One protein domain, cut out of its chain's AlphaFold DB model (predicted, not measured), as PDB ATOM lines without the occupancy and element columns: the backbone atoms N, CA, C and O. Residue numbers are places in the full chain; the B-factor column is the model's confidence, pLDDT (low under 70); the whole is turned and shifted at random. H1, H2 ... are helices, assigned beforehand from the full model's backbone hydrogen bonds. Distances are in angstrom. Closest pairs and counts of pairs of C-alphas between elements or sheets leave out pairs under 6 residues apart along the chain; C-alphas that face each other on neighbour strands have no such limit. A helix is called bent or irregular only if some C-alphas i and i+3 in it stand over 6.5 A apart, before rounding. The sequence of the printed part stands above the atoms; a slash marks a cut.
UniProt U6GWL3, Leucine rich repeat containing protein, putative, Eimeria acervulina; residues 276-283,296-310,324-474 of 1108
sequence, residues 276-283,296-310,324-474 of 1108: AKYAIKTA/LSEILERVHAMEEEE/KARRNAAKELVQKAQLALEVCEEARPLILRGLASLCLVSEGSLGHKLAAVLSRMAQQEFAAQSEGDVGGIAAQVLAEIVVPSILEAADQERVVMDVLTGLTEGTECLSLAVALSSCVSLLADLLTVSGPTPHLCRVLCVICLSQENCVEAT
ATOM      1  N   ALA A 276     142.727 145.567 150.225       43.09
ATOM      2  CA  ALA A 276     144.041 145.310 149.644       43.09
ATOM      3  C   ALA A 276     144.210 143.861 149.159       43.09
ATOM      4  O   ALA A 276     144.763 143.630 148.087       43.09
ATOM      5  N   LYS A 277     143.660 142.880 149.892       40.97
ATOM      6  CA  LYS A 277     143.640 141.462 149.495       40.97
ATOM      7  C   LYS A 277     142.975 141.231 148.133       40.97
ATOM      8  O   LYS A 277     143.445 140.398 147.362       40.97
ATOM      9  N   TYR A 278     141.884 141.938 147.836       44.69
ATOM     10  CA  TYR A 278     141.217 141.837 146.538       44.69
ATOM     11  C   TYR A 278     141.965 142.626 145.460       44.69
ATOM     12  O   TYR A 278     142.220 142.063 144.404       44.69
ATOM     13  N   ALA A 279     142.407 143.855 145.744       44.53
ATOM     14  CA  ALA A 279     143.150 144.685 144.790       44.53
ATOM     15  C   ALA A 279     144.463 144.027 144.315       44.53
ATOM     16  O   ALA A 279     144.717 143.959 143.113       44.53
ATOM     17  N   ILE A 280     145.246 143.452 145.238       49.28
ATOM     18  CA  ILE A 280     146.488 142.720 144.931       49.28
ATOM     19  C   ILE A 280     146.188 141.488 144.069       49.28
ATOM     20  O   ILE A 280     146.868 141.241 143.075       49.28
ATOM     21  N   LYS A 281     145.135 140.729 144.404       50.44
ATOM     22  CA  LYS A 281     144.736 139.531 143.654       50.44
ATOM     23  C   LYS A 281     144.232 139.861 142.248       50.44
ATOM     24  O   LYS A 281     144.479 139.089 141.329       50.44
ATOM     25  N   THR A 282     143.538 140.986 142.073       48.00
ATOM     26  CA  THR A 282     143.027 141.438 140.774       48.00
ATOM     27  C   THR A 282     144.134 142.002 139.886       48.00
ATOM     28  O   THR A 282     144.144 141.714 138.698       48.00
ATOM     29  N   ALA A 283     145.095 142.747 140.436       45.47
ATOM     30  CA  ALA A 283     146.192 143.306 139.643       45.47
ATOM     31  C   ALA A 283     147.297 142.308 139.300       45.47
ATOM     32  O   ALA A 283     147.976 142.459 138.289       45.47
ATOM     33  N   LEU A 296     153.504 134.487 145.224       49.94
ATOM     34  CA  LEU A 296     153.699 135.869 145.688       49.94
ATOM     35  C   LEU A 296     152.482 136.374 146.479       49.94
ATOM     36  O   LEU A 296     152.654 136.987 147.529       49.94
ATOM     37  N   SER A 297     151.267 136.030 146.027       50.66
ATOM     38  CA  SER A 297     150.025 136.249 146.783       50.66
ATOM     39  C   SER A 297     150.073 135.521 148.127       50.66
ATOM     40  O   SER A 297     149.770 136.123 149.146       50.66
ATOM     41  N   GLU A 298     150.531 134.265 148.162       52.62
ATOM     42  CA  GLU A 298     150.650 133.483 149.401       52.62
ATOM     43  C   GLU A 298     151.722 134.039 150.362       52.62
ATOM     44  O   GLU A 298     151.505 134.075 151.572       52.62
ATOM     45  N   ILE A 299     152.864 134.512 149.845       51.22
ATOM     46  CA  ILE A 299     153.911 135.159 150.654       51.22
ATOM     47  C   ILE A 299     153.390 136.470 151.251       51.22
ATOM     48  O   ILE A 299     153.519 136.671 152.455       51.22
ATOM     49  N   LEU A 300     152.760 137.335 150.449       51.81
ATOM     50  CA  LEU A 300     152.190 138.598 150.929       51.81
ATOM     51  C   LEU A 300     151.013 138.367 151.893       51.81
ATOM     52  O   LEU A 300     150.893 139.081 152.882       51.81
ATOM     53  N   GLU A 301     150.197 137.330 151.669       51.50
ATOM     54  CA  GLU A 301     149.128 136.898 152.581       51.50
ATOM     55  C   GLU A 301     149.670 136.413 153.938       51.50
ATOM     56  O   GLU A 301     149.049 136.679 154.968       51.50
ATOM     57  N   ARG A 302     150.823 135.724 153.960       49.19
ATOM     58  CA  ARG A 302     151.449 135.193 155.187       49.19
ATOM     59  C   ARG A 302     152.270 136.229 155.952       49.19
ATOM     60  O   ARG A 302     152.198 136.248 157.173       49.19
ATOM     61  N   VAL A 303     152.995 137.103 155.251       47.84
ATOM     62  CA  VAL A 303     153.697 138.258 155.846       47.84
ATOM     63  C   VAL A 303     152.703 139.188 156.546       47.84
ATOM     64  O   VAL A 303     152.982 139.737 157.605       47.84
ATOM     65  N   HIS A 304     151.503 139.306 155.982       47.91
ATOM     66  CA  HIS A 304     150.427 140.123 156.514       47.91
ATOM     67  C   HIS A 304     149.748 139.539 157.775       47.91
ATOM     68  O   HIS A 304     149.210 140.291 158.582       47.91
ATOM     69  N   ALA A 305     149.767 138.216 157.977       45.41
ATOM     70  CA  ALA A 305     149.041 137.567 159.072       45.41
ATOM     71  C   ALA A 305     149.687 137.725 160.468       45.41
ATOM     72  O   ALA A 305     149.082 137.277 161.436       45.41
ATOM     73  N   MET A 306     150.880 138.335 160.578       46.38
ATOM     74  CA  MET A 306     151.628 138.559 161.833       46.38
ATOM     75  C   MET A 306     151.579 137.386 162.835       46.38
ATOM     76  O   MET A 306     151.438 137.584 164.039       46.38
ATOM     77  N   GLU A 307     151.748 136.152 162.355       41.50
ATOM     78  CA  GLU A 307     152.111 135.018 163.208       41.50
ATOM     79  C   GLU A 307     153.556 134.606 162.877       41.50
ATOM     80  O   GLU A 307     153.801 133.810 161.970       41.50
ATOM     81  N   GLU A 308     154.489 135.180 163.648       45.44
ATOM     82  CA  GLU A 308     155.922 134.844 163.775       45.44
ATOM     83  C   GLU A 308     156.853 135.256 162.606       45.44
ATOM     84  O   GLU A 308     156.944 134.582 161.577       45.44
ATOM     85  N   GLU A 309     157.671 136.299 162.830       41.47
ATOM     86  CA  GLU A 309     158.857 136.673 162.022       41.47
ATOM     87  C   GLU A 309     159.803 135.486 161.742       41.47
ATOM     88  O   GLU A 309     160.434 135.406 160.684       41.47
ATOM     89  N   GLU A 310     159.838 134.492 162.637       42.94
ATOM     90  CA  GLU A 310     160.610 133.258 162.470       42.94
ATOM     91  C   GLU A 310     160.200 132.448 161.221       42.94
ATOM     92  O   GLU A 310     161.048 131.801 160.594       42.94
ATOM     93  N   LYS A 324     171.738 129.183 142.611       69.50
ATOM     94  CA  LYS A 324     171.257 129.643 141.296       69.50
ATOM     95  C   LYS A 324     169.725 129.690 141.192       69.50
ATOM     96  O   LYS A 324     169.188 130.655 140.654       69.50
ATOM     97  N   ALA A 325     169.022 128.680 141.708       65.06
ATOM     98  CA  ALA A 325     167.557 128.656 141.713       65.06
ATOM     99  C   ALA A 325     166.983 129.743 142.634       65.06
ATOM    100  O   ALA A 325     166.051 130.443 142.242       65.06
ATOM    101  N   ARG A 326     167.592 129.947 143.809       68.88
ATOM    102  CA  ARG A 326     167.191 130.998 144.761       68.88
ATOM    103  C   ARG A 326     167.411 132.402 144.196       68.88
ATOM    104  O   ARG A 326     166.527 133.247 144.296       68.88
ATOM    105  N   ARG A 327     168.527 132.640 143.494       69.56
ATOM    106  CA  ARG A 327     168.783 133.916 142.797       69.56
ATOM    107  C   ARG A 327     167.777 134.200 141.682       69.56
ATOM    108  O   ARG A 327     167.417 135.364 141.505       69.56
ATOM    109  N   ASN A 328     167.351 133.175 140.936       69.12
ATOM    110  CA  ASN A 328     166.331 133.312 139.893       69.12
ATOM    111  C   ASN A 328     164.954 133.618 140.495       69.12
ATOM    112  O   ASN A 328     164.307 134.559 140.046       69.12
ATOM    113  N   ALA A 329     164.562 132.913 141.562       66.12
ATOM    114  CA  ALA A 329     163.320 133.186 142.285       66.12
ATOM    115  C   ALA A 329     163.294 134.609 142.871       66.12
ATOM    116  O   ALA A 329     162.304 135.318 142.728       66.12
ATOM    117  N   ALA A 330     164.408 135.070 143.452       69.62
ATOM    118  CA  ALA A 330     164.533 136.437 143.957       69.62
ATOM    119  C   ALA A 330     164.407 137.499 142.846       69.62
ATOM    120  O   ALA A 330     163.825 138.554 143.070       69.62
ATOM    121  N   LYS A 331     164.938 137.237 141.641       71.44
ATOM    122  CA  LYS A 331     164.776 138.148 140.491       71.44
ATOM    123  C   LYS A 331     163.321 138.225 140.031       71.44
ATOM    124  O   LYS A 331     162.828 139.318 139.780       71.44
ATOM    125  N   GLU A 332     162.653 137.082 139.939       67.69
ATOM    126  CA  GLU A 332     161.257 137.016 139.509       67.69
ATOM    127  C   GLU A 332     160.316 137.689 140.520       67.69
ATOM    128  O   GLU A 332     159.424 138.438 140.122       67.69
ATOM    129  N   LEU A 333     160.566 137.496 141.823       70.38
ATOM    130  CA  LEU A 333     159.841 138.168 142.905       70.38
ATOM    131  C   LEU A 333     159.943 139.695 142.777       70.38
ATOM    132  O   LEU A 333     158.927 140.382 142.784       70.38
ATOM    133  N   VAL A 334     161.163 140.214 142.614       72.75
ATOM    134  CA  VAL A 334     161.432 141.655 142.484       72.75
ATOM    135  C   VAL A 334     160.748 142.238 141.249       72.75
ATOM    136  O   VAL A 334     160.089 143.267 141.354       72.75
ATOM    137  N   GLN A 335     160.845 141.566 140.099       71.56
ATOM    138  CA  GLN A 335     160.226 142.030 138.856       71.56
ATOM    139  C   GLN A 335     158.695 142.111 138.973       71.56
ATOM    140  O   GLN A 335     158.091 143.096 138.551       71.56
ATOM    141  N   LYS A 336     158.062 141.097 139.575       64.94
ATOM    142  CA  LYS A 336     156.605 141.069 139.777       64.94
ATOM    143  C   LYS A 336     156.150 142.072 140.841       64.94
ATOM    144  O   LYS A 336     155.113 142.702 140.667       64.94
ATOM    145  N   ALA A 337     156.934 142.267 141.902       68.69
ATOM    146  CA  ALA A 337     156.660 143.277 142.919       68.69
ATOM    147  C   ALA A 337     156.742 144.706 142.358       68.69
ATOM    148  O   ALA A 337     155.882 145.523 142.665       68.69
ATOM    149  N   GLN A 338     157.721 144.996 141.494       70.31
ATOM    150  CA  GLN A 338     157.818 146.285 140.798       70.31
ATOM    151  C   GLN A 338     156.602 146.547 139.903       70.31
ATOM    152  O   GLN A 338     156.004 147.612 140.001       70.31
ATOM    153  N   LEU A 339     156.176 145.552 139.115       66.38
ATOM    154  CA  LEU A 339     154.961 145.661 138.301       66.38
ATOM    155  C   LEU A 339     153.719 145.934 139.170       66.38
ATOM    156  O   LEU A 339     152.893 146.773 138.833       66.38
ATOM    157  N   ALA A 340     153.596 145.263 140.319       62.75
ATOM    158  CA  ALA A 340     152.480 145.478 141.240       62.75
ATOM    159  C   ALA A 340     152.497 146.881 141.877       62.75
ATOM    160  O   ALA A 340     151.439 147.487 142.028       62.75
ATOM    161  N   LEU A 341     153.678 147.413 142.214       68.88
ATOM    162  CA  LEU A 341     153.843 148.781 142.732       68.88
ATOM    163  C   LEU A 341     153.460 149.852 141.693       68.88
ATOM    164  O   LEU A 341     152.956 150.914 142.073       68.88
ATOM    165  N   GLU A 342     153.679 149.568 140.405       66.31
ATOM    166  CA  GLU A 342     153.298 150.433 139.278       66.31
ATOM    167  C   GLU A 342     151.794 150.366 138.962       66.31
ATOM    168  O   GLU A 342     151.192 151.385 138.636       66.31
ATOM    169  N   VAL A 343     151.172 149.187 139.076       55.84
ATOM    170  CA  VAL A 343     149.762 148.960 138.699       55.84
ATOM    171  C   VAL A 343     148.777 149.261 139.841       55.84
ATOM    172  O   VAL A 343     147.653 149.688 139.578       55.84
ATOM    173  N   CYS A 344     149.168 149.068 141.108       57.84
ATOM    174  CA  CYS A 344     148.300 149.243 142.280       57.84
ATOM    175  C   CYS A 344     148.754 150.362 143.215       57.84
ATOM    176  O   CYS A 344     149.427 150.111 144.217       57.84
ATOM    177  N   GLU A 345     148.300 151.589 142.964       58.75
ATOM    178  CA  GLU A 345     148.592 152.714 143.863       58.75
ATOM    179  C   GLU A 345     147.977 152.518 145.263       58.75
ATOM    180  O   GLU A 345     148.646 152.753 146.265       58.75
ATOM    181  N   GLU A 346     146.751 151.987 145.345       52.72
ATOM    182  CA  GLU A 346     146.023 151.775 146.610       52.72
ATOM    183  C   GLU A 346     146.667 150.713 147.526       52.72
ATOM    184  O   GLU A 346     146.510 150.764 148.744       52.72
ATOM    185  N   ALA A 347     147.415 149.752 146.965       55.91
ATOM    186  CA  ALA A 347     148.079 148.682 147.724       55.91
ATOM    187  C   ALA A 347     149.582 148.930 147.945       55.91
ATOM    188  O   ALA A 347     150.250 148.126 148.604       55.91
ATOM    189  N   ARG A 348     150.120 150.039 147.419       68.50
ATOM    190  CA  ARG A 348     151.548 150.385 147.470       68.50
ATOM    191  C   ARG A 348     152.137 150.332 148.894       68.50
ATOM    192  O   ARG A 348     153.165 149.672 149.047       68.50
ATOM    193  N   PRO A 349     151.499 150.879 149.953       66.62
ATOM    194  CA  PRO A 349     152.045 150.809 151.316       66.62
ATOM    195  C   PRO A 349     152.204 149.377 151.835       66.62
ATOM    196  O   PRO A 349     153.199 149.043 152.476       66.62
ATOM    197  N   LEU A 350     151.237 148.507 151.540       61.62
ATOM    198  CA  LEU A 350     151.224 147.125 152.024       61.62
ATOM    199  C   LEU A 350     152.242 146.259 151.290       61.62
ATOM    200  O   LEU A 350     152.923 145.448 151.917       61.62
ATOM    201  N   ILE A 351     152.381 146.461 149.978       67.12
ATOM    202  CA  ILE A 351     153.412 145.792 149.184       67.12
ATOM    203  C   ILE A 351     154.793 146.204 149.705       67.12
ATOM    204  O   ILE A 351     155.612 145.333 149.980       67.12
ATOM    205  N   LEU A 352     155.035 147.502 149.926       73.56
ATOM    206  CA  LEU A 352     156.310 147.995 150.456       73.56
ATOM    207  C   LEU A 352     156.624 147.415 151.843       73.56
ATOM    208  O   LEU A 352     157.731 146.912 152.037       73.56
ATOM    209  N   ARG A 353     155.662 147.400 152.780       73.12
ATOM    210  CA  ARG A 353     155.837 146.773 154.107       73.12
ATOM    211  C   ARG A 353     156.158 145.278 154.001       73.12
ATOM    212  O   ARG A 353     157.042 144.781 154.694       73.12
ATOM    213  N   GLY A 354     155.480 144.573 153.095       68.06
ATOM    214  CA  GLY A 354     155.731 143.156 152.850       68.06
ATOM    215  C   GLY A 354     157.142 142.888 152.321       68.06
ATOM    216  O   GLY A 354     157.837 142.007 152.826       68.06
ATOM    217  N   LEU A 355     157.599 143.684 151.352       74.62
ATOM    218  CA  LEU A 355     158.961 143.599 150.816       74.62
ATOM    219  C   LEU A 355     160.014 143.942 151.881       74.62
ATOM    220  O   LEU A 355     161.032 143.261 151.958       74.62
ATOM    221  N   ALA A 356     159.756 144.942 152.725       76.25
ATOM    222  CA  ALA A 356     160.657 145.347 153.801       76.25
ATOM    223  C   ALA A 356     160.920 144.226 154.818       76.25
ATOM    224  O   ALA A 356     162.068 144.008 155.201       76.25
ATOM    225  N   SER A 357     159.898 143.444 155.182       71.69
ATOM    226  CA  SER A 357     160.054 142.299 156.101       71.69
ATOM    227  C   SER A 357     160.987 141.194 155.573       71.69
ATOM    228  O   SER A 357     161.529 140.396 156.334       71.69
ATOM    229  N   LEU A 358     161.207 141.145 154.256       73.38
ATOM    230  CA  LEU A 358     162.056 140.154 153.591       73.38
ATOM    231  C   LEU A 358     163.507 140.629 153.417       73.38
ATOM    232  O   LEU A 358     164.339 139.866 152.916       73.38
ATOM    233  N   CYS A 359     163.837 141.861 153.821       75.81
ATOM    234  CA  CYS A 359     165.163 142.437 153.608       75.81
ATOM    235  C   CYS A 359     166.279 141.699 154.368       75.81
ATOM    236  O   CYS A 359     167.383 141.607 153.846       75.81
ATOM    237  N   LEU A 360     166.014 141.085 155.528       70.88
ATOM    238  CA  LEU A 360     167.030 140.324 156.280       70.88
ATOM    239  C   LEU A 360     167.370 138.945 155.680       70.88
ATOM    240  O   LEU A 360     168.237 138.229 156.184       70.88
ATOM    241  N   VAL A 361     166.703 138.528 154.602       71.94
ATOM    242  CA  VAL A 361     166.933 137.208 154.009       71.94
ATOM    243  C   VAL A 361     168.194 137.222 153.138       71.94
ATOM    244  O   VAL A 361     168.186 137.647 151.981       71.94
ATOM    245  N   SER A 362     169.284 136.681 153.687       64.62
ATOM    246  CA  SER A 362     170.607 136.654 153.045       64.62
ATOM    247  C   SER A 362     170.757 135.629 151.910       64.62
ATOM    248  O   SER A 362     171.740 135.640 151.167       64.62
ATOM    249  N   GLU A 363     169.823 134.683 151.771       68.25
ATOM    250  CA  GLU A 363     169.908 133.632 150.755       68.25
ATOM    251  C   GLU A 363     169.504 134.149 149.360       68.25
ATOM    252  O   GLU A 363     168.393 134.634 149.149       68.25
ATOM    253  N   GLY A 364     170.387 133.991 148.367       67.06
ATOM    254  CA  GLY A 364     170.101 134.345 146.968       67.06
ATOM    255  C   GLY A 364     170.112 135.850 146.648       67.06
ATOM    256  O   GLY A 364     169.542 136.239 145.619       67.06
ATOM    257  N   SER A 365     170.753 136.658 147.507       73.94
ATOM    258  CA  SER A 365     170.824 138.132 147.450       73.94
ATOM    259  C   SER A 365     169.456 138.816 147.386       73.94
ATOM    260  O   SER A 365     169.252 139.784 146.649       73.94
ATOM    261  N   LEU A 366     168.477 138.250 148.100       77.12
ATOM    262  CA  LEU A 366     167.128 138.799 148.159       77.12
ATOM    263  C   LEU A 366     167.120 140.139 148.905       77.12
ATOM    264  O   LEU A 366     166.580 141.106 148.369       77.12
ATOM    265  N   GLY A 367     167.777 140.206 150.068       77.56
ATOM    266  CA  GLY A 367     167.897 141.421 150.876       77.56
ATOM    267  C   GLY A 367     168.430 142.614 150.091       77.56
ATOM    268  O   GLY A 367     167.747 143.632 149.975       77.56
ATOM    269  N   HIS A 368     169.583 142.438 149.447       84.81
ATOM    270  CA  HIS A 368     170.162 143.422 148.533       84.81
ATOM    271  C   HIS A 368     169.174 143.923 147.458       84.81
ATOM    272  O   HIS A 368     168.964 145.128 147.313       84.81
ATOM    273  N   LYS A 369     168.513 143.021 146.717       82.06
ATOM    274  CA  LYS A 369     167.606 143.427 145.625       82.06
ATOM    275  C   LYS A 369     166.360 144.153 146.127       82.06
ATOM    276  O   LYS A 369     165.874 145.054 145.449       82.06
ATOM    277  N   LEU A 370     165.816 143.748 147.275       82.81
ATOM    278  CA  LEU A 370     164.641 144.389 147.864       82.81
ATOM    279  C   LEU A 370     164.982 145.772 148.415       82.81
ATOM    280  O   LEU A 370     164.266 146.730 148.131       82.81
ATOM    281  N   ALA A 371     166.120 145.903 149.097       84.00
ATOM    282  CA  ALA A 371     166.640 147.193 149.536       84.00
ATOM    283  C   ALA A 371     166.864 148.155 148.352       84.00
ATOM    284  O   ALA A 371     166.498 149.326 148.434       84.00
ATOM    285  N   ALA A 372     167.348 147.653 147.212       84.62
ATOM    286  CA  ALA A 372     167.484 148.438 145.982       84.62
ATOM    287  C   ALA A 372     166.139 148.874 145.367       84.62
ATOM    288  O   ALA A 372     166.052 149.919 144.717       84.62
ATOM    289  N   VAL A 373     165.067 148.090 145.529       83.19
ATOM    290  CA  VAL A 373     163.711 148.509 145.127       83.19
ATOM    291  C   VAL A 373     163.209 149.618 146.044       83.19
ATOM    292  O   VAL A 373     162.773 150.649 145.540       83.19
ATOM    293  N   LEU A 374     163.319 149.440 147.363       83.00
ATOM    294  CA  LEU A 374     162.881 150.432 148.349       83.00
ATOM    295  C   LEU A 374     163.631 151.763 148.186       83.00
ATOM    296  O   LEU A 374     162.998 152.814 148.154       83.00
ATOM    297  N   SER A 375     164.952 151.714 147.981       82.75
ATOM    298  CA  SER A 375     165.792 152.894 147.726       82.75
ATOM    299  C   SER A 375     165.353 153.657 146.464       82.75
ATOM    300  O   SER A 375     165.159 154.873 146.497       82.75
ATOM    301  N   ARG A 376     165.074 152.950 145.357       81.12
ATOM    302  CA  ARG A 376     164.556 153.571 144.122       81.12
ATOM    303  C   ARG A 376     163.144 154.141 144.273       81.12
ATOM    304  O   ARG A 376     162.858 155.181 143.689       81.12
ATOM    305  N   MET A 377     162.269 153.482 145.033       77.88
ATOM    306  CA  MET A 377     160.914 153.983 145.302       77.88
ATOM    307  C   MET A 377     160.947 155.249 146.160       77.88
ATOM    308  O   MET A 377     160.306 156.231 145.796       77.88
ATOM    309  N   ALA A 378     161.763 155.276 147.217       75.06
ATOM    310  CA  ALA A 378     161.944 156.462 148.056       75.06
ATOM    311  C   ALA A 378     162.427 157.675 147.242       75.06
ATOM    312  O   ALA A 378     161.965 158.796 147.454       75.06
ATOM    313  N   GLN A 379     163.293 157.448 146.250       71.75
ATOM    314  CA  GLN A 379     163.726 158.486 145.316       71.75
ATOM    315  C   GLN A 379     162.588 158.985 144.409       71.75
ATOM    316  O   GLN A 379     162.464 160.190 144.187       71.75
ATOM    317  N   GLN A 380     161.790 158.079 143.838       70.75
ATOM    318  CA  GLN A 380     160.680 158.455 142.954       70.75
ATOM    319  C   GLN A 380     159.604 159.249 143.696       70.75
ATOM    320  O   GLN A 380     159.072 160.212 143.146       70.75
ATOM    321  N   GLU A 381     159.310 158.864 144.938       66.81
ATOM    322  CA  GLU A 381     158.376 159.582 145.804       66.81
ATOM    323  C   GLU A 381     158.907 160.977 146.150       66.81
ATOM    324  O   GLU A 381     158.174 161.949 145.984       66.81
ATOM    325  N   PHE A 382     160.193 161.096 146.500       56.88
ATOM    326  CA  PHE A 382     160.833 162.385 146.782       56.88
ATOM    327  C   PHE A 382     160.804 163.334 145.574       56.88
ATOM    328  O   PHE A 382     160.414 164.487 145.698       56.88
ATOM    329  N   ALA A 383     161.126 162.846 144.370       54.59
ATOM    330  CA  ALA A 383     161.090 163.660 143.149       54.59
ATOM    331  C   ALA A 383     159.672 164.122 142.748       54.59
ATOM    332  O   ALA A 383     159.523 164.999 141.895       54.59
ATOM    333  N   ALA A 384     158.630 163.503 143.309       51.06
ATOM    334  CA  ALA A 384     157.233 163.836 143.058       51.06
ATOM    335  C   ALA A 384     156.619 164.759 144.132       51.06
ATOM    336  O   ALA A 384     155.468 165.179 143.954       51.06
ATOM    337  N   GLN A 385     157.347 165.043 145.218       50.56
ATOM    338  CA  GLN A 385     156.944 165.897 146.339       50.56
ATOM    339  C   GLN A 385     157.427 167.347 146.126       50.56
ATOM    340  O   GLN A 385     158.380 167.590 145.395       50.56
ATOM    341  N   SER A 386     156.736 168.320 146.726       41.75
ATOM    342  CA  SER A 386     157.121 169.743 146.727       41.75
ATOM    343  C   SER A 386     157.136 170.269 148.160       41.75
ATOM    344  O   SER A 386     156.179 169.981 148.872       41.75
ATOM    345  N   GLU A 387     158.187 171.020 148.524       33.81
ATOM    346  CA  GLU A 387     158.449 171.722 149.802       33.81
ATOM    347  C   GLU A 387     157.733 171.164 151.060       33.81
ATOM    348  O   GLU A 387     156.572 171.464 151.325       33.81
ATOM    349  N   GLY A 388     158.484 170.453 151.914       40.53
ATOM    350  CA  GLY A 388     158.198 170.365 153.357       40.53
ATOM    351  C   GLY A 388     157.808 168.998 153.927       40.53
ATOM    352  O   GLY A 388     157.895 168.830 155.141       40.53
ATOM    353  N   ASP A 389     157.451 168.016 153.097       38.66
ATOM    354  CA  ASP A 389     157.117 166.663 153.563       38.66
ATOM    355  C   ASP A 389     158.216 165.665 153.167       38.66
ATOM    356  O   ASP A 389     158.373 165.316 151.999       38.66
ATOM    357  N   VAL A 390     159.024 165.240 154.142       41.38
ATOM    358  CA  VAL A 390     160.159 164.314 153.937       41.38
ATOM    359  C   VAL A 390     159.682 162.845 153.865       41.38
ATOM    360  O   VAL A 390     160.468 161.937 153.584       41.38
ATOM    361  N   GLY A 391     158.390 162.588 154.105       52.97
ATOM    362  CA  GLY A 391     157.817 161.257 154.310       52.97
ATOM    363  C   GLY A 391     157.247 160.597 153.055       52.97
ATOM    364  O   GLY A 391     156.038 160.431 152.930       52.97
ATOM    365  N   GLY A 392     158.097 160.160 152.121       66.50
ATOM    366  CA  GLY A 392     157.681 159.143 151.142       66.50
ATOM    367  C   GLY A 392     157.297 157.832 151.847       66.50
ATOM    368  O   GLY A 392     157.959 157.434 152.809       66.50
ATOM    369  N   ILE A 393     156.260 157.133 151.375       73.50
ATOM    370  CA  ILE A 393     155.782 155.857 151.940       73.50
ATOM    371  C   ILE A 393     156.927 154.834 152.004       73.50
ATOM    372  O   ILE A 393     157.071 154.119 152.993       73.50
ATOM    373  N   ALA A 394     157.784 154.781 150.983       77.88
ATOM    374  CA  ALA A 394     158.948 153.901 150.961       77.88
ATOM    375  C   ALA A 394     160.011 154.297 152.001       77.88
ATOM    376  O   ALA A 394     160.585 153.414 152.638       77.88
ATOM    377  N   ALA A 395     160.251 155.596 152.212       78.50
ATOM    378  CA  ALA A 395     161.180 156.083 153.237       78.50
ATOM    379  C   ALA A 395     160.657 155.796 154.655       78.50
ATOM    380  O   ALA A 395     161.410 155.336 155.511       78.50
ATOM    381  N   GLN A 396     159.352 155.970 154.880       80.56
ATOM    382  CA  GLN A 396     158.700 155.625 156.141       80.56
ATOM    383  C   GLN A 396     158.775 154.118 156.423       80.56
ATOM    384  O   GLN A 396     159.153 153.709 157.516       80.56
ATOM    385  N   VAL A 397     158.489 153.274 155.429       80.38
ATOM    386  CA  VAL A 397     158.597 151.813 155.567       80.38
ATOM    387  C   VAL A 397     160.039 151.369 155.844       80.38
ATOM    388  O   VAL A 397     160.257 150.451 156.638       80.38
ATOM    389  N   LEU A 398     161.029 152.014 155.217       83.25
ATOM    390  CA  LEU A 398     162.441 151.774 155.519       83.25
ATOM    391  C   LEU A 398     162.754 152.082 156.990       83.25
ATOM    392  O   LEU A 398     163.353 151.239 157.657       83.25
ATOM    393  N   ALA A 399     162.308 153.236 157.494       82.31
ATOM    394  CA  ALA A 399     162.520 153.652 158.879       82.31
ATOM    395  C   ALA A 399     161.776 152.765 159.898       82.31
ATOM    396  O   ALA A 399     162.315 152.467 160.957       82.31
ATOM    397  N   GLU A 400     160.555 152.319 159.584       81.19
ATOM    398  CA  GLU A 400     159.717 151.540 160.508       81.19
ATOM    399  C   GLU A 400     160.077 150.052 160.578       81.19
ATOM    400  O   GLU A 400     159.898 149.438 161.625       81.19
ATOM    401  N   ILE A 401     160.525 149.448 159.472       79.25
ATOM    402  CA  ILE A 401     160.698 147.988 159.383       79.25
ATOM    403  C   ILE A 401     162.157 147.619 159.142       79.25
ATOM    404  O   ILE A 401     162.741 146.852 159.907       79.25
ATOM    405  N   VAL A 402     162.761 148.151 158.075       82.00
ATOM    406  CA  VAL A 402     164.098 147.715 157.641       82.00
ATOM    407  C   VAL A 402     165.171 148.167 158.625       82.00
ATOM    408  O   VAL A 402     166.071 147.395 158.936       82.00
ATOM    409  N   VAL A 403     165.078 149.391 159.139       84.38
ATOM    410  CA  VAL A 403     166.074 149.936 160.065       84.38
ATOM    411  C   VAL A 403     166.087 149.212 161.419       84.38
ATOM    412  O   VAL A 403     167.166 148.751 161.793       84.38
ATOM    413  N   PRO A 404     164.956 149.005 162.123       83.31
ATOM    414  CA  PRO A 404     164.934 148.182 163.334       83.31
ATOM    415  C   PRO A 404     165.470 146.770 163.088       83.31
ATOM    416  O   PRO A 404     166.314 146.293 163.839       83.31
ATOM    417  N   SER A 405     165.084 146.159 161.963       80.94
ATOM    418  CA  SER A 405     165.570 144.839 161.545       80.94
ATOM    419  C   SER A 405     167.098 144.793 161.376       80.94
ATOM    420  O   SER A 405     167.747 143.833 161.787       80.94
ATOM    421  N   ILE A 406     167.698 145.827 160.774       83.38
ATOM    422  CA  ILE A 406     169.159 145.944 160.626       83.38
ATOM    423  C   ILE A 406     169.838 146.088 161.994       83.38
ATOM    424  O   ILE A 406     170.875 145.467 162.219       83.38
ATOM    425  N   LEU A 407     169.267 146.895 162.894       83.38
ATOM    426  CA  LEU A 407     169.819 147.134 164.230       83.38
ATOM    427  C   LEU A 407     169.759 145.877 165.111       83.38
ATOM    428  O   LEU A 407     170.721 145.586 165.817       83.38
ATOM    429  N   GLU A 408     168.680 145.096 165.039       82.69
ATOM    430  CA  GLU A 408     168.575 143.801 165.729       82.69
ATOM    431  C   GLU A 408     169.555 142.761 165.170       82.69
ATOM    432  O   GLU A 408     170.107 141.947 165.909       82.69
ATOM    433  N   ALA A 409     169.812 142.805 163.862       80.38
ATOM    434  CA  ALA A 409     170.759 141.928 163.185       80.38
ATOM    435  C   ALA A 409     172.210 142.452 163.205       80.38
ATOM    436  O   ALA A 409     173.025 141.963 162.420       80.38
ATOM    437  N   ALA A 410     172.557 143.403 164.083       78.50
ATOM    438  CA  ALA A 410     173.887 144.022 164.146       78.50
ATOM    439  C   ALA A 410     175.039 143.000 164.255       78.50
ATOM    440  O   ALA A 410     176.092 143.189 163.647       78.50
ATOM    441  N   ASP A 411     174.814 141.874 164.940       78.75
ATOM    442  CA  ASP A 411     175.797 140.788 165.086       78.75
ATOM    443  C   ASP A 411     176.034 139.986 163.783       78.75
ATOM    444  O   ASP A 411     176.984 139.206 163.678       78.75
ATOM    445  N   GLN A 412     175.176 140.145 162.770       81.94
ATOM    446  CA  GLN A 412     175.226 139.425 161.494       81.94
ATOM    447  C   GLN A 412     175.779 140.308 160.366       81.94
ATOM    448  O   GLN A 412     175.084 140.609 159.391       81.94
ATOM    449  N   GLU A 413     177.065 140.663 160.451       77.75
ATOM    450  CA  GLU A 413     177.752 141.592 159.532       77.75
ATOM    451  C   GLU A 413     177.459 141.322 158.043       77.75
ATOM    452  O   GLU A 413     177.137 142.232 157.283       77.75
ATOM    453  N   ARG A 414     177.491 140.054 157.611       80.00
ATOM    454  CA  ARG A 414     177.245 139.687 156.205       80.00
ATOM    455  C   ARG A 414     175.830 140.027 155.727       80.00
ATOM    456  O   ARG A 414     175.658 140.350 154.555       80.00
ATOM    457  N   VAL A 415     174.828 139.902 156.595       79.44
ATOM    458  CA  VAL A 415     173.419 140.169 156.267       79.44
ATOM    459  C   VAL A 415     173.184 141.671 156.211       79.44
ATOM    460  O   VAL A 415     172.653 142.171 155.222       79.44
ATOM    461  N   VAL A 416     173.673 142.386 157.225       81.94
ATOM    462  CA  VAL A 416     173.626 143.850 157.289       81.94
ATOM    463  C   VAL A 416     174.291 144.454 156.052       81.94
ATOM    464  O   VAL A 416     173.683 145.266 155.360       81.94
ATOM    465  N   MET A 417     175.490 143.990 155.693       79.25
ATOM    466  CA  MET A 417     176.209 144.497 154.523       79.25
ATOM    467  C   MET A 417     175.509 144.184 153.192       79.25
ATOM    468  O   MET A 417     175.586 145.006 152.280       79.25
ATOM    469  N   ASP A 418     174.792 143.060 153.057       82.00
ATOM    470  CA  ASP A 418     174.000 142.749 151.849       82.00
ATOM    471  C   ASP A 418     172.861 143.767 151.658       82.00
ATOM    472  O   ASP A 418     172.698 144.337 150.573       82.00
ATOM    473  N   VAL A 419     172.130 144.073 152.736       83.75
ATOM    474  CA  VAL A 419     171.039 145.063 152.737       83.75
ATOM    475  C   VAL A 419     171.571 146.469 152.478       83.75
ATOM    476  O   VAL A 419     171.082 147.152 151.577       83.75
ATOM    477  N   LEU A 420     172.615 146.880 153.206       80.88
ATOM    478  CA  LEU A 420     173.267 148.180 153.034       80.88
ATOM    479  C   LEU A 420     173.771 148.368 151.600       80.88
ATOM    480  O   LEU A 420     173.538 149.413 150.999       80.88
ATOM    481  N   THR A 421     174.375 147.335 151.006       80.06
ATOM    482  CA  THR A 421     174.808 147.370 149.602       80.06
ATOM    483  C   THR A 421     173.623 147.580 148.657       80.06
ATOM    484  O   THR A 421     173.741 148.327 147.690       80.06
ATOM    485  N   GLY A 422     172.465 146.978 148.937       81.56
ATOM    486  CA  GLY A 422     171.241 147.209 148.160       81.56
ATOM    487  C   GLY A 422     170.744 148.650 148.226       81.56
ATOM    488  O   GLY A 422     170.349 149.217 147.209       81.56
ATOM    489  N   LEU A 423     170.843 149.287 149.395       80.38
ATOM    490  CA  LEU A 423     170.484 150.699 149.557       80.38
ATOM    491  C   LEU A 423     171.379 151.632 148.720       80.38
ATOM    492  O   LEU A 423     170.902 152.685 148.293       80.38
ATOM    493  N   THR A 424     172.623 151.224 148.416       73.88
ATOM    494  CA  THR A 424     173.559 151.989 147.561       73.88
ATOM    495  C   THR A 424     173.259 151.942 146.062       73.88
ATOM    496  O   THR A 424     173.895 152.676 145.309       73.88
ATOM    497  N   GLU A 425     172.329 151.097 145.598       71.62
ATOM    498  CA  GLU A 425     171.958 151.049 144.173       71.62
ATOM    499  C   GLU A 425     171.043 152.211 143.747       71.62
ATOM    500  O   GLU A 425     170.856 152.447 142.550       71.62
ATOM    501  N   GLY A 426     170.466 152.938 144.710       62.16
ATOM    502  CA  GLY A 426     169.737 154.182 144.466       62.16
ATOM    503  C   GLY A 426     170.665 155.395 144.357       62.16
ATOM    504  O   GLY A 426     171.829 155.350 144.752       62.16
ATOM    505  N   THR A 427     170.152 156.499 143.812       63.53
ATOM    506  CA  THR A 427     170.892 157.775 143.829       63.53
ATOM    507  C   THR A 427     170.752 158.482 145.182       63.53
ATOM    508  O   THR A 427     169.844 158.186 145.956       63.53
ATOM    509  N   GLU A 428     171.665 159.415 145.474       72.25
ATOM    510  CA  GLU A 428     171.657 160.237 146.693       72.25
ATOM    511  C   GLU A 428     170.304 160.952 146.885       72.25
ATOM    512  O   GLU A 428     169.920 161.778 146.059       72.25
ATOM    513  N   CYS A 429     169.591 160.655 147.978       75.69
ATOM    514  CA  CYS A 429     168.290 161.247 148.288       75.69
ATOM    515  C   CYS A 429     168.178 161.593 149.782       75.69
ATOM    516  O   CYS A 429     168.553 160.792 150.640       75.69
ATOM    517  N   LEU A 430     167.650 162.783 150.094       80.12
ATOM    518  CA  LEU A 430     167.539 163.279 151.469       80.12
ATOM    519  C   LEU A 430     166.529 162.476 152.305       80.12
ATOM    520  O   LEU A 430     166.801 162.205 153.471       80.12
ATOM    521  N   SER A 431     165.408 162.036 151.720       78.69
ATOM    522  CA  SER A 431     164.412 161.207 152.427       78.69
ATOM    523  C   SER A 431     165.006 159.877 152.900       78.69
ATOM    524  O   SER A 431     164.768 159.448 154.027       78.69
ATOM    525  N   LEU A 432     165.863 159.264 152.076       83.75
ATOM    526  CA  LEU A 432     166.610 158.062 152.440       83.75
ATOM    527  C   LEU A 432     167.628 158.341 153.557       83.75
ATOM    528  O   LEU A 432     167.795 157.515 154.449       83.75
ATOM    529  N   ALA A 433     168.285 159.504 153.536       86.06
ATOM    530  CA  ALA A 433     169.214 159.902 154.592       86.06
ATOM    531  C   ALA A 433     168.516 160.018 155.955       86.06
ATOM    532  O   ALA A 433     169.034 159.506 156.946       86.06
ATOM    533  N   VAL A 434     167.336 160.646 155.994       85.62
ATOM    534  CA  VAL A 434     166.520 160.791 157.213       85.62
ATOM    535  C   VAL A 434     165.985 159.440 157.693       85.62
ATOM    536  O   VAL A 434     166.030 159.147 158.883       85.62
ATOM    537  N   ALA A 435     165.546 158.568 156.782       84.62
ATOM    538  CA  ALA A 435     165.085 157.230 157.157       84.62
ATOM    539  C   ALA A 435     166.186 156.388 157.830       84.62
ATOM    540  O   ALA A 435     165.895 155.570 158.697       84.62
ATOM    541  N   LEU A 436     167.450 156.590 157.445       86.88
ATOM    542  CA  LEU A 436     168.605 155.833 157.937       86.88
ATOM    543  C   LEU A 436     169.311 156.472 159.146       86.88
ATOM    544  O   LEU A 436     170.371 155.985 159.543       86.88
ATOM    545  N   SER A 437     168.762 157.534 159.742       88.00
ATOM    546  CA  SER A 437     169.408 158.287 160.827       88.00
ATOM    547  C   SER A 437     169.854 157.414 162.006       88.00
ATOM    548  O   SER A 437     171.006 157.487 162.423       88.00
ATOM    549  N   SER A 438     169.013 156.497 162.492       88.62
ATOM    550  CA  SER A 438     169.370 155.641 163.636       88.62
ATOM    551  C   SER A 438     170.448 154.589 163.335       88.62
ATOM    552  O   SER A 438     170.962 153.966 164.261       88.62
ATOM    553  N   CYS A 439     170.832 154.395 162.068       88.69
ATOM    554  CA  CYS A 439     171.916 153.487 161.685       88.69
ATOM    555  C   CYS A 439     173.316 154.096 161.868       88.69
ATOM    556  O   CYS A 439     174.301 153.374 161.728       88.69
ATOM    557  N   VAL A 440     173.447 155.399 162.156       90.50
ATOM    558  CA  VAL A 440     174.754 156.087 162.223       90.50
ATOM    559  C   VAL A 440     175.706 155.428 163.230       90.50
ATOM    560  O   VAL A 440     176.882 155.240 162.920       90.50
ATOM    561  N   SER A 441     175.204 155.038 164.405       90.00
ATOM    562  CA  SER A 441     175.982 154.333 165.437       90.00
ATOM    563  C   SER A 441     176.492 152.971 164.953       90.00
ATOM    564  O   SER A 441     177.696 152.729 164.971       90.00
ATOM    565  N   LEU A 442     175.604 152.136 164.402       89.06
ATOM    566  CA  LEU A 442     175.958 150.835 163.827       89.06
ATOM    567  C   LEU A 442     177.013 150.963 162.717       89.06
ATOM    568  O   LEU A 442     177.943 150.165 162.639       89.06
ATOM    569  N   LEU A 443     176.897 151.970 161.850       89.56
ATOM    570  CA  LEU A 443     177.860 152.183 160.767       89.56
ATOM    571  C   LEU A 443     179.227 152.641 161.285       89.56
ATOM    572  O   LEU A 443     180.239 152.298 160.674       89.56
ATOM    573  N   ALA A 444     179.279 153.381 162.395       90.81
ATOM    574  CA  ALA A 444     180.534 153.731 163.057       90.81
ATOM    575  C   ALA A 444     181.222 152.493 163.661       90.81
ATOM    576  O   ALA A 444     182.441 152.335 163.520       90.81
ATOM    577  N   ASP A 445     180.447 151.587 164.259       89.31
ATOM    578  CA  ASP A 445     180.952 150.314 164.782       89.31
ATOM    579  C   ASP A 445     181.485 149.427 163.650       89.31
ATOM    580  O   ASP A 445     182.629 148.966 163.703       89.31
ATOM    581  N   LEU A 446     180.716 149.273 162.565       87.62
ATOM    582  CA  LEU A 446     181.152 148.543 161.371       87.62
ATOM    583  C   LEU A 446     182.413 149.161 160.758       87.62
ATOM    584  O   LEU A 446     183.351 148.439 160.431       87.62
ATOM    585  N   LEU A 447     182.495 150.493 160.671       90.50
ATOM    586  CA  LEU A 447     183.686 151.187 160.175       90.50
ATOM    587  C   LEU A 447     184.923 150.899 161.036       90.50
ATOM    588  O   LEU A 447     186.030 150.799 160.507       90.50
ATOM    589  N   THR A 448     184.742 150.742 162.348       89.50
ATOM    590  CA  THR A 448     185.821 150.412 163.287       89.50
ATOM    591  C   THR A 448     186.289 148.962 163.133       89.50
ATOM    592  O   THR A 448     187.484 148.694 163.248       89.50
ATOM    593  N   VAL A 449     185.369 148.034 162.846       86.62
ATOM    594  CA  VAL A 449     185.662 146.598 162.703       86.62
ATOM    595  C   VAL A 449     186.223 146.257 161.319       86.62
ATOM    596  O   VAL A 449     187.290 145.651 161.223       86.62
ATOM    597  N   SER A 450     185.524 146.638 160.246       83.44
ATOM    598  CA  SER A 450     185.863 146.250 158.869       83.44
ATOM    599  C   SER A 450     186.769 147.253 158.147       83.44
ATOM    600  O   SER A 450     187.301 146.945 157.080       83.44
ATOM    601  N   GLY A 451     186.929 148.465 158.688       86.00
ATOM    602  CA  GLY A 451     187.532 149.588 157.971       86.00
ATOM    603  C   GLY A 451     186.619 150.156 156.870       86.00
ATOM    604  O   GLY A 451     185.503 149.663 156.656       86.00
ATOM    605  N   PRO A 452     187.060 151.214 156.160       88.81
ATOM    606  CA  PRO A 452     186.272 151.837 155.103       88.81
ATOM    607  C   PRO A 452     186.203 150.927 153.874       88.81
ATOM    608  O   PRO A 452     187.203 150.686 153.199       88.81
ATOM    609  N   THR A 453     185.001 150.444 153.567       88.44
ATOM    610  CA  THR A 453     184.708 149.694 152.338       88.44
ATOM    611  C   THR A 453     183.881 150.551 151.373       88.44
ATOM    612  O   THR A 453     183.144 151.429 151.826       88.44
ATOM    613  N   PRO A 454     183.932 150.304 150.048       87.19
ATOM    614  CA  PRO A 454     183.171 151.093 149.071       87.19
ATOM    615  C   PRO A 454     181.663 151.147 149.347       87.19
ATOM    616  O   PRO A 454     181.033 152.185 149.168       87.19
ATOM    617  N   HIS A 455     181.069 150.046 149.810       85.75
ATOM    618  CA  HIS A 455     179.637 149.994 150.116       85.75
ATOM    619  C   HIS A 455     179.302 150.779 151.386       85.75
ATOM    620  O   HIS A 455     178.364 151.574 151.380       85.75
ATOM    621  N   LEU A 456     180.106 150.614 152.442       88.06
ATOM    622  CA  LEU A 456     179.924 151.326 153.704       88.06
ATOM    623  C   LEU A 456     180.054 152.842 153.519       88.06
ATOM    624  O   LEU A 456     179.183 153.597 153.951       88.06
ATOM    625  N   CYS A 457     181.101 153.287 152.818       90.88
ATOM    626  CA  CYS A 457     181.317 154.704 152.541       90.88
ATOM    627  C   CYS A 457     180.198 155.293 151.670       90.88
ATOM    628  O   CYS A 457     179.747 156.398 151.946       90.88
ATOM    629  N   ARG A 458     179.664 154.560 150.684       88.44
ATOM    630  CA  ARG A 458     178.516 155.043 149.896       88.44
ATOM    631  C   ARG A 458     177.250 155.230 150.722       88.44
ATOM    632  O   ARG A 458     176.566 156.235 150.540       88.44
ATOM    633  N   VAL A 459     176.941 154.311 151.640       88.38
ATOM    634  CA  VAL A 459     175.807 154.499 152.564       88.38
ATOM    635  C   VAL A 459     176.044 155.717 153.455       88.38
ATOM    636  O   VAL A 459     175.146 156.541 153.615       88.38
ATOM    637  N   LEU A 460     177.259 155.878 153.986       91.00
ATOM    638  CA  LEU A 460     177.623 157.042 154.794       91.00
ATOM    639  C   LEU A 460     177.538 158.356 154.003       91.00
ATOM    640  O   LEU A 460     177.073 159.349 154.559       91.00
ATOM    641  N   CYS A 461     177.904 158.371 152.715       90.56
ATOM    642  CA  CYS A 461     177.686 159.521 151.836       90.56
ATOM    643  C   CYS A 461     176.201 159.909 151.819       90.56
ATOM    644  O   CYS A 461     175.889 161.072 152.070       90.56
ATOM    645  N   VAL A 462     175.292 158.950 151.596       88.69
ATOM    646  CA  VAL A 462     173.840 159.201 151.590       88.69
ATOM    647  C   VAL A 462     173.358 159.715 152.947       88.69
ATOM    648  O   VAL A 462     172.702 160.747 153.003       88.69
ATOM    649  N   ILE A 463     173.722 159.058 154.048       89.31
ATOM    650  CA  ILE A 463     173.312 159.460 155.404       89.31
ATOM    651  C   ILE A 463     173.771 160.881 155.737       89.31
ATOM    652  O   ILE A 463     172.999 161.654 156.306       89.31
ATOM    653  N   CYS A 464     174.985 161.254 155.325       91.31
ATOM    654  CA  CYS A 464     175.539 162.591 155.534       91.31
ATOM    655  C   CYS A 464     174.919 163.673 154.630       91.31
ATOM    656  O   CYS A 464     175.376 164.811 154.661       91.31
ATOM    657  N   LEU A 465     173.896 163.370 153.820       88.44
ATOM    658  CA  LEU A 465     173.080 164.410 153.174       88.44
ATOM    659  C   LEU A 465     172.241 165.187 154.198       88.44
ATOM    660  O   LEU A 465     171.942 166.355 153.972       88.44
ATOM    661  N   SER A 466     171.869 164.553 155.316       89.75
ATOM    662  CA  SER A 466     171.175 165.222 156.419       89.75
ATOM    663  C   SER A 466     172.170 165.921 157.346       89.75
ATOM    664  O   SER A 466     173.164 165.332 157.792       89.75
ATOM    665  N   GLN A 467     171.872 167.176 157.683       90.75
ATOM    666  CA  GLN A 467     172.649 167.963 158.639       90.75
ATOM    667  C   GLN A 467     172.681 167.305 160.028       90.75
ATOM    668  O   GLN A 467     173.735 167.276 160.663       90.75
ATOM    669  N   GLU A 468     171.553 166.767 160.498       90.75
ATOM    670  CA  GLU A 468     171.453 166.131 161.820       90.75
ATOM    671  C   GLU A 468     172.344 164.885 161.896       90.75
ATOM    672  O   GLU A 468     173.148 164.740 162.821       90.75
ATOM    673  N   ASN A 469     172.315 164.064 160.845       92.94
ATOM    674  CA  ASN A 469     173.153 162.872 160.740       92.94
ATOM    675  C   ASN A 469     174.647 163.212 160.697       92.94
ATOM    676  O   ASN A 469     175.455 162.484 161.266       92.94
ATOM    677  N   CYS A 470     175.044 164.322 160.064       92.88
ATOM    678  CA  CYS A 470     176.439 164.784 160.083       92.88
ATOM    679  C   CYS A 470     176.922 165.117 161.502       92.88
ATOM    680  O   CYS A 470     178.080 164.862 161.859       92.88
ATOM    681  N   VAL A 471     176.044 165.701 162.322       92.69
ATOM    682  CA  VAL A 471     176.344 166.010 163.725       92.69
ATOM    683  C   VAL A 471     176.507 164.721 164.525       92.69
ATOM    684  O   VAL A 471     177.499 164.592 165.246       92.69
ATOM    685  N   GLU A 472     175.601 163.756 164.354       92.94
ATOM    686  CA  GLU A 472     175.683 162.448 165.008       92.94
ATOM    687  C   GLU A 472     176.922 161.656 164.566       92.94
ATOM    688  O   GLU A 472     177.690 161.203 165.414       92.94
ATOM    689  N   ALA A 473     177.202 161.583 163.262       93.50
ATOM    690  CA  ALA A 473     178.381 160.921 162.700       93.50
ATOM    691  C   ALA A 473     179.690 161.495 163.263       93.50
ATOM    692  O   ALA A 473     180.636 160.762 163.562       93.50
ATOM    693  N   THR A 474     179.732 162.815 163.471       92.88
ATOM    694  CA  THR A 474     180.853 163.482 164.151       92.88
ATOM    695  C   THR A 474     180.953 163.067 165.622       92.88
ATOM    696  O   THR A 474     182.062 162.893 166.132       92.88
TER     697      THR A 474
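Overview. This is residues 276 to 283, 296 to 310 and 324 to 474 of the 1108 residues of the protein "Leucine rich repeat containing protein, putative" of Eimeria acervulina (UniProt U6GWL3). Helices are stacked in two layers, with the longest helix, H5, in the middle. H3, H5 and H7 run the same way side by side in one layer, H4 and H6 run back against them in the other, and the chain steps between the layers at each turn, giving an up-and-down bundle of five helices. H1 and H2 pack at one end of this stack; at the other end are short H8, the hairpin of H9 and H10, and H11 on H9. The printed part has 174 residues with eleven named helices, H1 to H11 in chain order, and no named strand; the class is all helix. It is compact, with a radius of gyration of the C-alphas of 15.9 A and spans of 49 by 41 by 28 A.

Along the chain. The longest helix, H5, is residues 363 to 383, 32.2 A from C-alpha 363 at (169.908, 133.632, 150.755) to C-alpha 383 at (161.090, 163.660, 143.149). Before it come H3, residues 324 to 343 and 29.0 A long, and H4, residues 348 to 357. After it come H6, residues 393 to 408 and 22.3 A long, and H7, residues 413 to 423. H1 is residues 276 to 283, beginning at C-alpha 276 at (144.041, 145.310, 149.644), and H2 is residues 296 to 304. H8 is residues 430 to 435, H9 residues 437 to 450 and 20.5 A long, H10 residues 454 to 463, and H11 residues 467 to 474, ending at C-alpha 474 at (180.853, 163.482, 164.151). H5 is irregular, with C-alphas 364 and 367 8.4 A apart; H6 and H9 are only just irregular, with 6.6 A between C-alphas 400 and 403 and 7.0 A between C-alphas 438 and 441. H6 has a kink of 26 degrees near residue 401.

Arrangement. H5 is the hub, touching H3, H4, H6, H7 and H8. H3 runs the same way as H5 at a shallow tilt of 22 degrees; their closest C-alphas, of Arg 327 and Gly 364, are 4.4 A apart. H7 also runs the same way as H5, at a shallow tilt of 34.8 degrees, only just short of steep, with the C-alphas of His 368 and Gly 422 closest at 4.0 A. H5 and H6 form a hairpin, opposite ways at a steep tilt of 37 degrees, only just past shallow; residues 374 to 381 of H5 touch residues 393 to 398 of H6, and the C-alphas of Ala 378 and Ala 394 are closest at 4.9 A. H4 and H6 touch at a shallow tilt of 13 degrees, the same way, closest at the C-alphas of Ala 356 and Val 402, 5.7 A. H2 touches H4 about perpendicular, at 79 degrees, with the C-alphas of Leu 300 and Gly 354 closest at 6.1 A. H1 and H2 only just touch, with 3 pairs of C-alphas within 8 A, the closest being Lys 281 and Ser 297 at 7.0 A. H10 touches H8, about perpendicular at 83 degrees, with the C-alphas of Ala 433 and Ile 463 closest at 4.2 A. H9 and H10 form a hairpin at a shallow tilt of 24 degrees, closest at the C-alphas of Ser 437 and Ile 463, 6.8 A. H11 touches H9, closest at the C-alphas of Ser 437 and Asn 469, 5.9 A. H1 and H11 are apart. Every O i to N i+4 pair is within hydrogen-bond range in H1, H2, H3, H4, H7, H8, H10 and H11; the counts are 15 of 17 in H5, 10 of 12 in H6 and 8 of 10 in H9.

Size, cuts and confidence. The two C-alphas farthest apart, of Thr 282 and Thr 474, are 49.6 A from each other. Residues 284 to 295 and 311 to 323 are cut out, with 12.2 A from C-alpha 283 to 296 and 24.0 A from C-alpha 310 to 324. Of the links printed whole, H5 to H6 and H7 to H8 are short and the others tight. The mean pLDDT of the printed part is 72.6; 64 residues are under 70, among them 276 to 283, 296 to 310, 339 to 351 and 381 to 392.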